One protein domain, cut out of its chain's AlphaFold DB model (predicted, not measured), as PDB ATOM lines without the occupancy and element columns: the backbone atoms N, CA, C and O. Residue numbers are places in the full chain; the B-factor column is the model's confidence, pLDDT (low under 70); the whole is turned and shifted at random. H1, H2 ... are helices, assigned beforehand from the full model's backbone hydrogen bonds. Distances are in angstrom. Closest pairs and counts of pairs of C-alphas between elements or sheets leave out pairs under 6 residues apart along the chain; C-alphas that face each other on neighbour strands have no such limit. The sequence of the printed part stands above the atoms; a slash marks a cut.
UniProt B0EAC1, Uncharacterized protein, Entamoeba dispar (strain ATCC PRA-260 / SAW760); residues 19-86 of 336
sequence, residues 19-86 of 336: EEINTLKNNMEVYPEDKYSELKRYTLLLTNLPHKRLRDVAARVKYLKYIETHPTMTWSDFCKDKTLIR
ATOM      1  N   GLU A  19     152.052 196.203 142.551       92.38
ATOM      2  CA  GLU A  19     152.277 194.760 142.417       92.38
ATOM      3  C   GLU A  19     153.361 194.261 143.380       92.38
ATOM      4  O   GLU A  19     153.131 193.313 144.123       92.38
ATOM      5  N   GLU A  20     154.505 194.948 143.446       93.38
ATOM      6  CA  GLU A  20     155.609 194.595 144.348       93.38
ATOM      7  C   GLU A  20     155.203 194.725 145.823       93.38
ATOM      8  O   GLU A  20     155.614 193.921 146.662       93.38
ATOM      9  N   ILE A  21     154.388 195.734 146.154       92.19
ATOM     10  CA  ILE A  21     153.847 195.931 147.505       92.19
ATOM     11  C   ILE A  21     152.914 194.774 147.867       92.19
ATOM     12  O   ILE A  21     152.999 194.249 148.978       92.19
ATOM     13  N   ASN A  22     152.055 194.356 146.940       93.38
ATOM     14  CA  ASN A  22     151.136 193.242 147.151       93.38
ATOM     15  C   ASN A  22     151.875 191.905 147.258       93.38
ATOM     16  O   ASN A  22     151.577 191.121 148.157       93.38
ATOM     17  N   THR A  23     152.902 191.676 146.433       93.69
ATOM     18  CA  THR A  23     153.797 190.518 146.570       93.69
ATOM     19  C   THR A  23     154.477 190.504 147.936       93.69
ATOM     20  O   THR A  23     154.482 189.470 148.599       93.69
ATOM     21  N   LEU A  24     154.997 191.645 148.403       93.88
ATOM     22  CA  LEU A  24     155.628 191.733 149.720       93.88
ATOM     23  C   LEU A  24     154.641 191.414 150.851       93.88
ATOM     24  O   LEU A  24     154.989 190.651 151.748       93.88
ATOM     25  N   LYS A  25     153.423 191.966 150.808       92.19
ATOM     26  CA  LYS A  25     152.381 191.688 151.811       92.19
ATOM     27  C   LYS A  25     152.019 190.203 151.848       92.19
ATOM     28  O   LYS A  25     152.045 189.608 152.918       92.19
ATOM     29  N   ASN A  26     151.790 189.592 150.686       94.19
ATOM     30  CA  ASN A  26     151.515 188.158 150.593       94.19
ATOM     31  C   ASN A  26     152.684 187.326 151.153       94.19
ATOM     32  O   ASN A  26     152.494 186.435 151.975       94.19
ATOM     33  N   ASN A  27     153.925 187.674 150.793       92.44
ATOM     34  CA  ASN A  27     155.109 187.005 151.329       92.44
ATOM     35  C   ASN A  27     155.223 187.164 152.859       92.44
ATOM     36  O   ASN A  27     155.687 186.244 153.531       92.44
ATOM     37  N   MET A  28     154.805 188.299 153.430       92.12
ATOM     38  CA  MET A  28     154.795 188.518 154.884       92.12
ATOM     39  C   MET A  28     153.778 187.634 155.614       92.12
ATOM     40  O   MET A  28     154.058 187.232 156.744       92.12
ATOM     41  N   GLU A  29     152.651 187.307 154.982       91.50
ATOM     42  CA  GLU A  29     151.666 186.354 155.513       91.50
ATOM     43  C   GLU A  29     152.172 184.908 155.423       91.50
ATOM     44  O   GLU A  29     152.039 184.134 156.372       91.50
ATOM     45  N   VAL A  30     152.821 184.551 154.308       92.25
ATOM     46  CA  VAL A  30     153.406 183.216 154.095       92.25
ATOM     47  C   VAL A  30     154.600 182.965 155.028       92.25
ATOM     48  O   VAL A  30     154.773 181.851 155.531       92.25
ATOM     49  N   TYR A  31     155.413 183.993 155.293       92.00
ATOM     50  CA  TYR A  31     156.624 183.920 156.116       92.00
ATOM     51  C   TYR A  31     156.527 184.818 157.370       92.00
ATOM     52  O   TYR A  31     157.126 185.905 157.410       92.00
ATOM     53  N   PRO A  32     155.806 184.374 158.420       91.44
ATOM     54  CA  PRO A  32     155.607 185.152 159.645       91.44
ATOM     55  C   PRO A  32     156.899 185.323 160.460       91.44
ATOM     56  O   PRO A  32     157.819 184.508 160.360       91.44
ATOM     57  N   GLU A  33     156.968 186.374 161.292       89.75
ATOM     58  CA  GLU A  33     158.174 186.702 162.085       89.75
ATOM     59  C   GLU A  33     158.522 185.589 163.092       89.75
ATOM     60  O   GLU A  33     159.694 185.315 163.321       89.75
ATOM     61  N   ASP A  34     157.516 184.880 163.610       88.94
ATOM     62  CA  ASP A  34     157.686 183.901 164.695       88.94
ATOM     63  C   ASP A  34     158.368 182.597 164.256       88.94
ATOM     64  O   ASP A  34     158.883 181.845 165.082       88.94
ATOM     65  N   LYS A  35     158.362 182.298 162.950       88.06
ATOM     66  CA  LYS A  35     158.856 181.020 162.403       88.06
ATOM     67  C   LYS A  35     160.256 181.109 161.800       88.06
ATOM     68  O   LYS A  35     160.856 180.077 161.492       88.06
ATOM     69  N   TYR A  36     160.777 182.316 161.585       91.06
ATOM     70  CA  TYR A  36     162.015 182.532 160.839       91.06
ATOM     71  C   TYR A  36     162.884 183.594 161.506       91.06
ATOM     72  O   TYR A  36     162.397 184.635 161.928       91.06
ATOM     73  N   SER A  37     164.203 183.377 161.518       91.00
ATOM     74  CA  SER A  37     165.144 184.434 161.896       91.00
ATOM     75  C   SER A  37     165.029 185.626 160.943       91.00
ATOM     76  O   SER A  37     164.736 185.456 159.758       91.00
ATOM     77  N   GLU A  38     165.297 186.835 161.438       87.44
ATOM     78  CA  GLU A  38     165.090 188.081 160.689       87.44
ATOM     79  C   GLU A  38     165.790 188.078 159.315       87.44
ATOM     80  O   GLU A  38     165.168 188.355 158.290       87.44
ATOM     81  N   LEU A  39     167.063 187.670 159.266       90.00
ATOM     82  CA  LEU A  39     167.822 187.587 158.015       90.00
ATOM     83  C   LEU A  39     167.229 186.561 157.033       90.00
ATOM     84  O   LEU A  39     167.088 186.843 155.839       90.00
ATOM     85  N   LYS A  40     166.864 185.372 157.533       91.00
ATOM     86  CA  LYS A  40     166.263 184.310 156.714       91.00
ATOM     87  C   LYS A  40     164.909 184.758 156.176       91.00
ATOM     88  O   LYS A  40     164.635 184.579 154.992       91.00
ATOM     89  N   ARG A  41     164.105 185.405 157.018       93.81
ATOM     90  CA  ARG A  41     162.811 185.966 156.642       93.81
ATOM     91  C   ARG A  41     162.962 187.005 155.543       93.81
ATOM     92  O   ARG A  41     162.329 186.848 154.510       93.81
ATOM     93  N   TYR A  42     163.834 188.004 155.689       92.50
ATOM     94  CA  TYR A  42     164.015 189.008 154.632       92.50
ATOM     95  C   TYR A  42     164.490 188.406 153.308       92.50
ATOM     96  O   TYR A  42     164.106 188.895 152.249       92.50
ATOM     97  N   THR A  43     165.281 187.334 153.356       91.50
ATOM     98  CA  THR A  43     165.718 186.624 152.145       91.50
ATOM     99  C   THR A  43     164.543 185.927 151.456       91.50
ATOM    100  O   THR A  43     164.426 185.988 150.236       91.50
ATOM    101  N   LEU A  44     163.629 185.331 152.228       92.69
ATOM    102  CA  LEU A  44     162.391 184.745 151.703       92.69
ATOM    103  C   LEU A  44     161.417 185.815 151.193       92.69
ATOM    104  O   LEU A  44     160.813 185.642 150.140       92.69
ATOM    105  N   LEU A  45     161.309 186.957 151.875       92.44
ATOM    106  CA  LEU A  45     160.474 188.081 151.435       92.44
ATOM    107  C   LEU A  45     160.962 188.711 150.122       92.44
ATOM    108  O   LEU A  45     160.163 189.313 149.410       92.44
ATOM    109  N   LEU A  46     162.248 188.556 149.794       92.81
ATOM    110  CA  LEU A  46     162.853 189.007 148.539       92.81
ATOM    111  C   LEU A  46     162.430 188.158 147.328       92.81
ATOM    112  O   LEU A  46     162.672 188.548 146.183       92.81
ATOM    113  N   THR A  47     161.826 186.988 147.553       88.75
ATOM    114  CA  THR A  47     161.357 186.130 146.461       88.75
ATOM    115  C   THR A  47     160.336 186.879 145.605       88.75
ATOM    116  O   THR A  47     159.436 187.545 146.117       88.75
ATOM    117  N   ASN A  48     160.504 186.798 144.283       87.31
ATOM    118  CA  ASN A  48     159.702 187.524 143.290       87.31
ATOM    119  C   ASN A  48     159.848 189.061 143.313       87.31
ATOM    120  O   ASN A  48     159.012 189.763 142.753       87.31
ATOM    121  N   LEU A  49     160.934 189.595 143.892       91.12
ATOM    122  CA  LEU A  49     161.280 191.023 143.852       91.12
ATOM    123  C   LEU A  49     162.682 191.241 143.237       91.12
ATOM    124  O   LEU A  49     163.610 191.652 143.937       91.12
ATOM    125  N   PRO A  50     162.869 190.989 141.925       84.56
ATOM    126  CA  PRO A  50     164.195 190.903 141.294       84.56
ATOM    127  C   PRO A  50     164.986 192.221 141.296       84.56
ATOM    128  O   PRO A  50     166.212 192.213 141.210       84.56
ATOM    129  N   HIS A  51     164.301 193.361 141.403       88.44
ATOM    130  CA  HIS A  51     164.923 194.688 141.389       88.44
ATOM    131  C   HIS A  51     165.052 195.322 142.778       88.44
ATOM    132  O   HIS A  51     165.530 196.453 142.896       88.44
ATOM    133  N   LYS A  52     164.637 194.621 143.837       92.56
ATOM    134  CA  LYS A  52     164.753 195.106 145.214       92.56
ATOM    135  C   LYS A  52     165.950 194.460 145.889       92.56
ATOM    136  O   LYS A  52     166.293 193.311 145.634       92.56
ATOM    137  N   ARG A  53     166.609 195.209 146.771       92.62
ATOM    138  CA  ARG A  53     167.657 194.671 147.642       92.62
ATOM    139  C   ARG A  53     167.056 194.329 148.996       92.62
ATOM    140  O   ARG A  53     166.073 194.932 149.422       92.62
ATOM    141  N   LEU A  54     167.725 193.443 149.732       90.19
ATOM    142  CA  LEU A  54     167.327 193.052 151.088       90.19
ATOM    143  C   LEU A  54     167.087 194.265 152.009       90.19
ATOM    144  O   LEU A  54     166.117 194.310 152.757       90.19
ATOM    145  N   ARG A  55     167.947 195.288 151.905       89.88
ATOM    146  CA  ARG A  55     167.821 196.540 152.669       89.88
ATOM    147  C   ARG A  55     166.527 197.302 152.351       89.88
ATOM    148  O   ARG A  55     165.971 197.945 153.234       89.88
ATOM    149  N   ASP A  56     166.077 197.247 151.099       90.69
ATOM    150  CA  ASP A  56     164.910 197.984 150.625       90.69
ATOM    151  C   ASP A  56     163.642 197.275 151.119       90.69
ATOM    152  O   ASP A  56     162.721 197.928 151.606       90.69
ATOM    153  N   VAL A  57     163.645 195.935 151.085       91.38
ATOM    154  CA  VAL A  57     162.605 195.088 151.686       91.38
ATOM    155  C   VAL A  57     162.518 195.327 153.190       91.38
ATOM    156  O   VAL A  57     161.439 195.628 153.684       91.38
ATOM    157  N   ALA A  58     163.638 195.282 153.915       90.69
ATOM    158  CA  ALA A  58     163.650 195.529 155.357       90.69
ATOM    159  C   ALA A  58     163.101 196.925 155.709       90.69
ATOM    160  O   ALA A  58     162.267 197.061 156.604       90.69
ATOM    161  N   ALA A  59     163.505 197.962 154.966       90.50
ATOM    162  CA  ALA A  59     162.977 199.314 155.147       90.50
ATOM    163  C   ALA A  59     161.465 199.385 154.877       90.50
ATOM    164  O   ALA A  59     160.734 200.036 155.625       90.50
ATOM    165  N   ARG A  60     160.980 198.694 153.838       91.94
ATOM    166  CA  ARG A  60     159.557 198.671 153.488       91.94
ATOM    167  C   ARG A  60     158.719 197.891 154.497       91.94
ATOM    168  O   ARG A  60     157.661 198.376 154.877       91.94
ATOM    169  N   VAL A  61     159.200 196.747 154.976       92.00
ATOM    170  CA  VAL A  61     158.563 195.967 156.052       92.00
ATOM    171  C   VAL A  61     158.452 196.813 157.320       92.00
ATOM    172  O   VAL A  61     157.384 196.892 157.924       92.00
ATOM    173  N   LYS A  62     159.525 197.526 157.681       91.31
ATOM    174  CA  LYS A  62     159.516 198.441 158.825       91.31
ATOM    175  C   LYS A  62     158.496 199.565 158.653       91.31
ATOM    176  O   LYS A  62     157.800 199.891 159.607       91.31
ATOM    177  N   TYR A  63     158.376 200.123 157.449       92.00
ATOM    178  CA  TYR A  63     157.339 201.104 157.139       92.00
ATOM    179  C   TYR A  63     155.929 200.525 157.247       92.00
ATOM    180  O   TYR A  63     155.079 201.175 157.839       92.00
ATOM    181  N   LEU A  64     155.678 199.312 156.741       90.50
ATOM    182  CA  LEU A  64     154.366 198.664 156.846       90.50
ATOM    183  C   LEU A  64     153.941 198.483 158.313       90.50
ATOM    184  O   LEU A  64     152.828 198.843 158.675       90.50
ATOM    185  N   LYS A  65     154.864 198.063 159.181       90.38
ATOM    186  CA  LYS A  65     154.628 197.993 160.634       90.38
ATOM    187  C   LYS A  65     154.453 199.379 161.272       90.38
ATOM    188  O   LYS A  65     153.719 199.554 162.239       90.38
ATOM    189  N   TYR A  66     155.132 200.392 160.738       89.81
ATOM    190  CA  TYR A  66     155.032 201.763 161.234       89.81
ATOM    191  C   TYR A  66     153.688 202.413 160.880       89.81
ATOM    192  O   TYR A  66     153.102 203.079 161.728       89.81
ATOM    193  N   ILE A  67     153.158 202.198 159.675       92.75
ATOM    194  CA  ILE A  67     151.863 202.771 159.273       92.75
ATOM    195  C   ILE A  67     150.676 202.149 160.014       92.75
ATOM    196  O   ILE A  67     149.664 202.823 160.175       92.75
ATOM    197  N   GLU A  68     150.807 200.917 160.521       87.81
ATOM    198  CA  GLU A  68     149.808 200.313 161.419       87.81
ATOM    199  C   GLU A  68     149.616 201.149 162.693       87.81
ATOM    200  O   GLU A  68     148.510 201.243 163.218       87.81
ATOM    201  N   THR A  69     150.684 201.799 163.167       89.31
ATOM    202  CA  THR A  69     150.652 202.680 164.346       89.31
ATOM    203  C   THR A  69     150.479 204.157 163.984       89.31
ATOM    204  O   THR A  69     149.931 204.920 164.777       89.31
ATOM    205  N   HIS A  70     150.903 204.566 162.784       87.62
ATOM    206  CA  HIS A  70     150.871 205.952 162.308       87.62
ATOM    207  C   HIS A  70     150.294 206.040 160.880       87.62
ATOM    208  O   HIS A  70     151.054 206.176 159.914       87.62
ATOM    209  N   PRO A  71     148.956 206.024 160.721       89.00
ATOM    210  CA  PRO A  71     148.308 205.916 159.408       89.00
ATOM    211  C   PRO A  71     148.558 207.102 158.469       89.00
ATOM    212  O   PRO A  71     148.423 206.975 157.256       89.00
ATOM    213  N   THR A  72     148.906 208.269 159.013       88.94
ATOM    214  CA  THR A  72     149.117 209.503 158.240       88.94
ATOM    215  C   THR A  72     150.514 209.608 157.625       88.94
ATOM    216  O   THR A  72     150.764 210.539 156.864       88.94
ATOM    217  N   MET A  73     151.441 208.707 157.968       87.19
ATOM    218  CA  MET A  73     152.820 208.754 157.481       87.19
ATOM    219  C   MET A  73     152.903 208.219 156.050       87.19
ATOM    220  O   MET A  73     152.535 207.074 155.791       87.19
ATOM    221  N   THR A  74     153.441 209.016 155.123       89.00
ATOM    222  CA  THR A  74     153.691 208.551 153.753       89.00
ATOM    223  C   THR A  74     155.046 207.858 153.634       89.00
ATOM    224  O   THR A  74     155.955 208.059 154.443       89.00
ATOM    225  N   TRP A  75     155.226 207.054 152.580       87.94
ATOM    226  CA  TRP A  75     156.510 206.402 152.305       87.94
ATOM    227  C   TRP A  75     157.638 207.413 152.100       87.94
ATOM    228  O   TRP A  75     158.744 207.203 152.585       87.94
ATOM    229  N   SER A  76     157.350 208.520 151.410       86.88
ATOM    230  CA  SER A  76     158.326 209.586 151.172       86.88
ATOM    231  C   SER A  76     158.767 210.240 152.481       86.88
ATOM    232  O   SER A  76     159.958 210.467 152.693       86.88
ATOM    233  N   ASP A  77     157.832 210.466 153.402       86.62
ATOM    234  CA  ASP A  77     158.133 211.066 154.702       86.62
ATOM    235  C   ASP A  77     158.924 210.103 155.594       86.62
ATOM    236  O   ASP A  77     159.946 210.486 156.170       86.62
ATOM    237  N   PHE A  78     158.544 208.822 155.610       88.06
ATOM    238  CA  PHE A  78     159.300 207.766 156.290       88.06
ATOM    239  C   PHE A  78     160.743 207.680 155.780       88.06
ATOM    240  O   PHE A  78     161.685 207.544 156.556       88.06
ATOM    241  N   CYS A  79     160.916 207.810 154.468       85.44
ATOM    242  CA  CYS A  79     162.197 207.822 153.777       85.44
ATOM    243  C   CYS A  79     163.116 208.998 154.149       85.44
ATOM    244  O   CYS A  79     164.346 208.867 154.119       85.44
ATOM    245  N   LYS A  80     162.536 210.157 154.476       84.44
ATOM    246  CA  LYS A  80     163.282 211.354 154.892       84.44
ATOM    247  C   LYS A  80     163.787 211.227 156.330       84.44
ATOM    248  O   LYS A  80     164.845 211.775 156.658       84.44
ATOM    249  N   ASP A  81     163.091 210.460 157.166       81.00
ATOM    250  CA  ASP A  81     163.475 210.246 158.554       81.00
ATOM    251  C   ASP A  81     164.573 209.176 158.705       81.00
ATOM    252  O   ASP A  81     164.357 207.962 158.788       81.00
ATOM    253  N   LYS A  82     165.816 209.653 158.803       73.62
ATOM    254  CA  LYS A  82     166.998 208.800 158.998       73.62
ATOM    255  C   LYS A  82     166.980 208.036 160.324       73.62
ATOM    256  O   LYS A  82     167.695 207.034 160.427       73.62
ATOM    257  N   THR A  83     166.218 208.494 161.318       74.81
ATOM    258  CA  THR A  83     166.116 207.831 162.626       74.81
ATOM    259  C   THR A  83     165.246 206.577 162.557       74.81
ATOM    260  O   THR A  83     165.511 205.611 163.273       74.81
ATOM    261  N   LEU A  84     164.281 206.543 161.631       74.69
ATOM    262  CA  LEU A  84     163.391 205.403 161.423       74.69
ATOM    263  C   LEU A  84     164.024 204.317 160.546       74.69
ATOM    264  O   LEU A  84     163.763 203.136 160.762       74.69
ATOM    265  N   ILE A  85     164.888 204.667 159.591       69.00
ATOM    266  CA  ILE A  85     165.413 203.700 158.606       69.00
ATOM    267  C   ILE A  85     166.678 202.986 159.088       69.00
ATOM    268  O   ILE A  85     166.861 201.799 158.816       69.00
ATOM    269  N   ARG A  86     167.583 203.679 159.789       64.56
ATOM    270  CA  ARG A  86     168.824 203.045 160.252       64.56
ATOM    271  C   ARG A  86     168.588 202.287 161.558       64.56
ATOM    272  O   ARG A  86     167.953 202.834 162.459       64.56
TER     273      ARG A  86
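This is residues 19 to 86 of the 336 residues of an uncharacterized protein of Entamoeba dispar (strain ATCC PRA-260 / SAW760) (UniProt B0EAC1). One long helix, H3, runs through the middle, with H1 and H2, steeply tilted to each other, on one side of it and the two short helices H4 and H5 on the other. H2 packs on the first residues of H3, while H1, H4 and H5 come close to H3 with fewer contacts. The printed part has 68 residues with five named helices, H1 to H5 in order along the chain, and no named strand; its class is all helix. It is compact, with a radius of gyration of the C-alphas of 11.9 A, and rounded, spanning 28 by 26 by 23 A.

H3, residues 54 to 69, is the longest helix at 23.4 A, from C-alpha 54 at (167.327, 193.052, 151.088) to C-alpha 69 at (150.652, 202.680, 164.346). H1, residues 19 to 30, measures 16.5 A and begins at C-alpha 19 at (152.277, 194.760, 142.417). H2, residues 38 to 45, measures 10.3 A. H4, residues 75 to 80, measures 8.8 A, and H5, residues 82 to 85, measures 5.4 A.

H3 touches H2 with residues 54 to 58 alone, about perpendicular at 84 degrees; their closest C-alphas, Tyr 42 and Leu 54, are 6.3 A apart. H1 touches H2 with residues 24 to 28 alone, at a steep tilt of 54 degrees, opposite ways; the closest C-alphas, Asn 27 and Leu 45, are 5.5 A apart. H1 is close to but not clearly touching H3, with the closest C-alphas, Leu 24 and Val 57, 8.0 A apart. H4 is likewise close to but not clearly touching H3, only just about perpendicular at 72 degrees; the closest C-alphas are Tyr 63 and Phe 78, 7.0 A. H5 is also close to but not clearly touching H3, with the closest C-alphas, Ala 59 and Ile 85, 6.1 A apart. H4 and H5 touch only at the corner, and only just, with 3 pairs of C-alphas within 8 A; the closest are Phe 78 and Leu 84, 7.0 A. H1 and H2 are each apart from H4 and H5. Every O i to N i+4 pair is within hydrogen-bond range in H1, H2 and H4, and 11 of 12 are in H3; H5 is too short for such a pair.

The two C-alphas farthest apart, those of Lys 35 and Lys 80, are 31.6 A apart. The printed part has no cut and no long link. The mean pLDDT of the printed part is 88.9, and residues 85 to 86 are under 70.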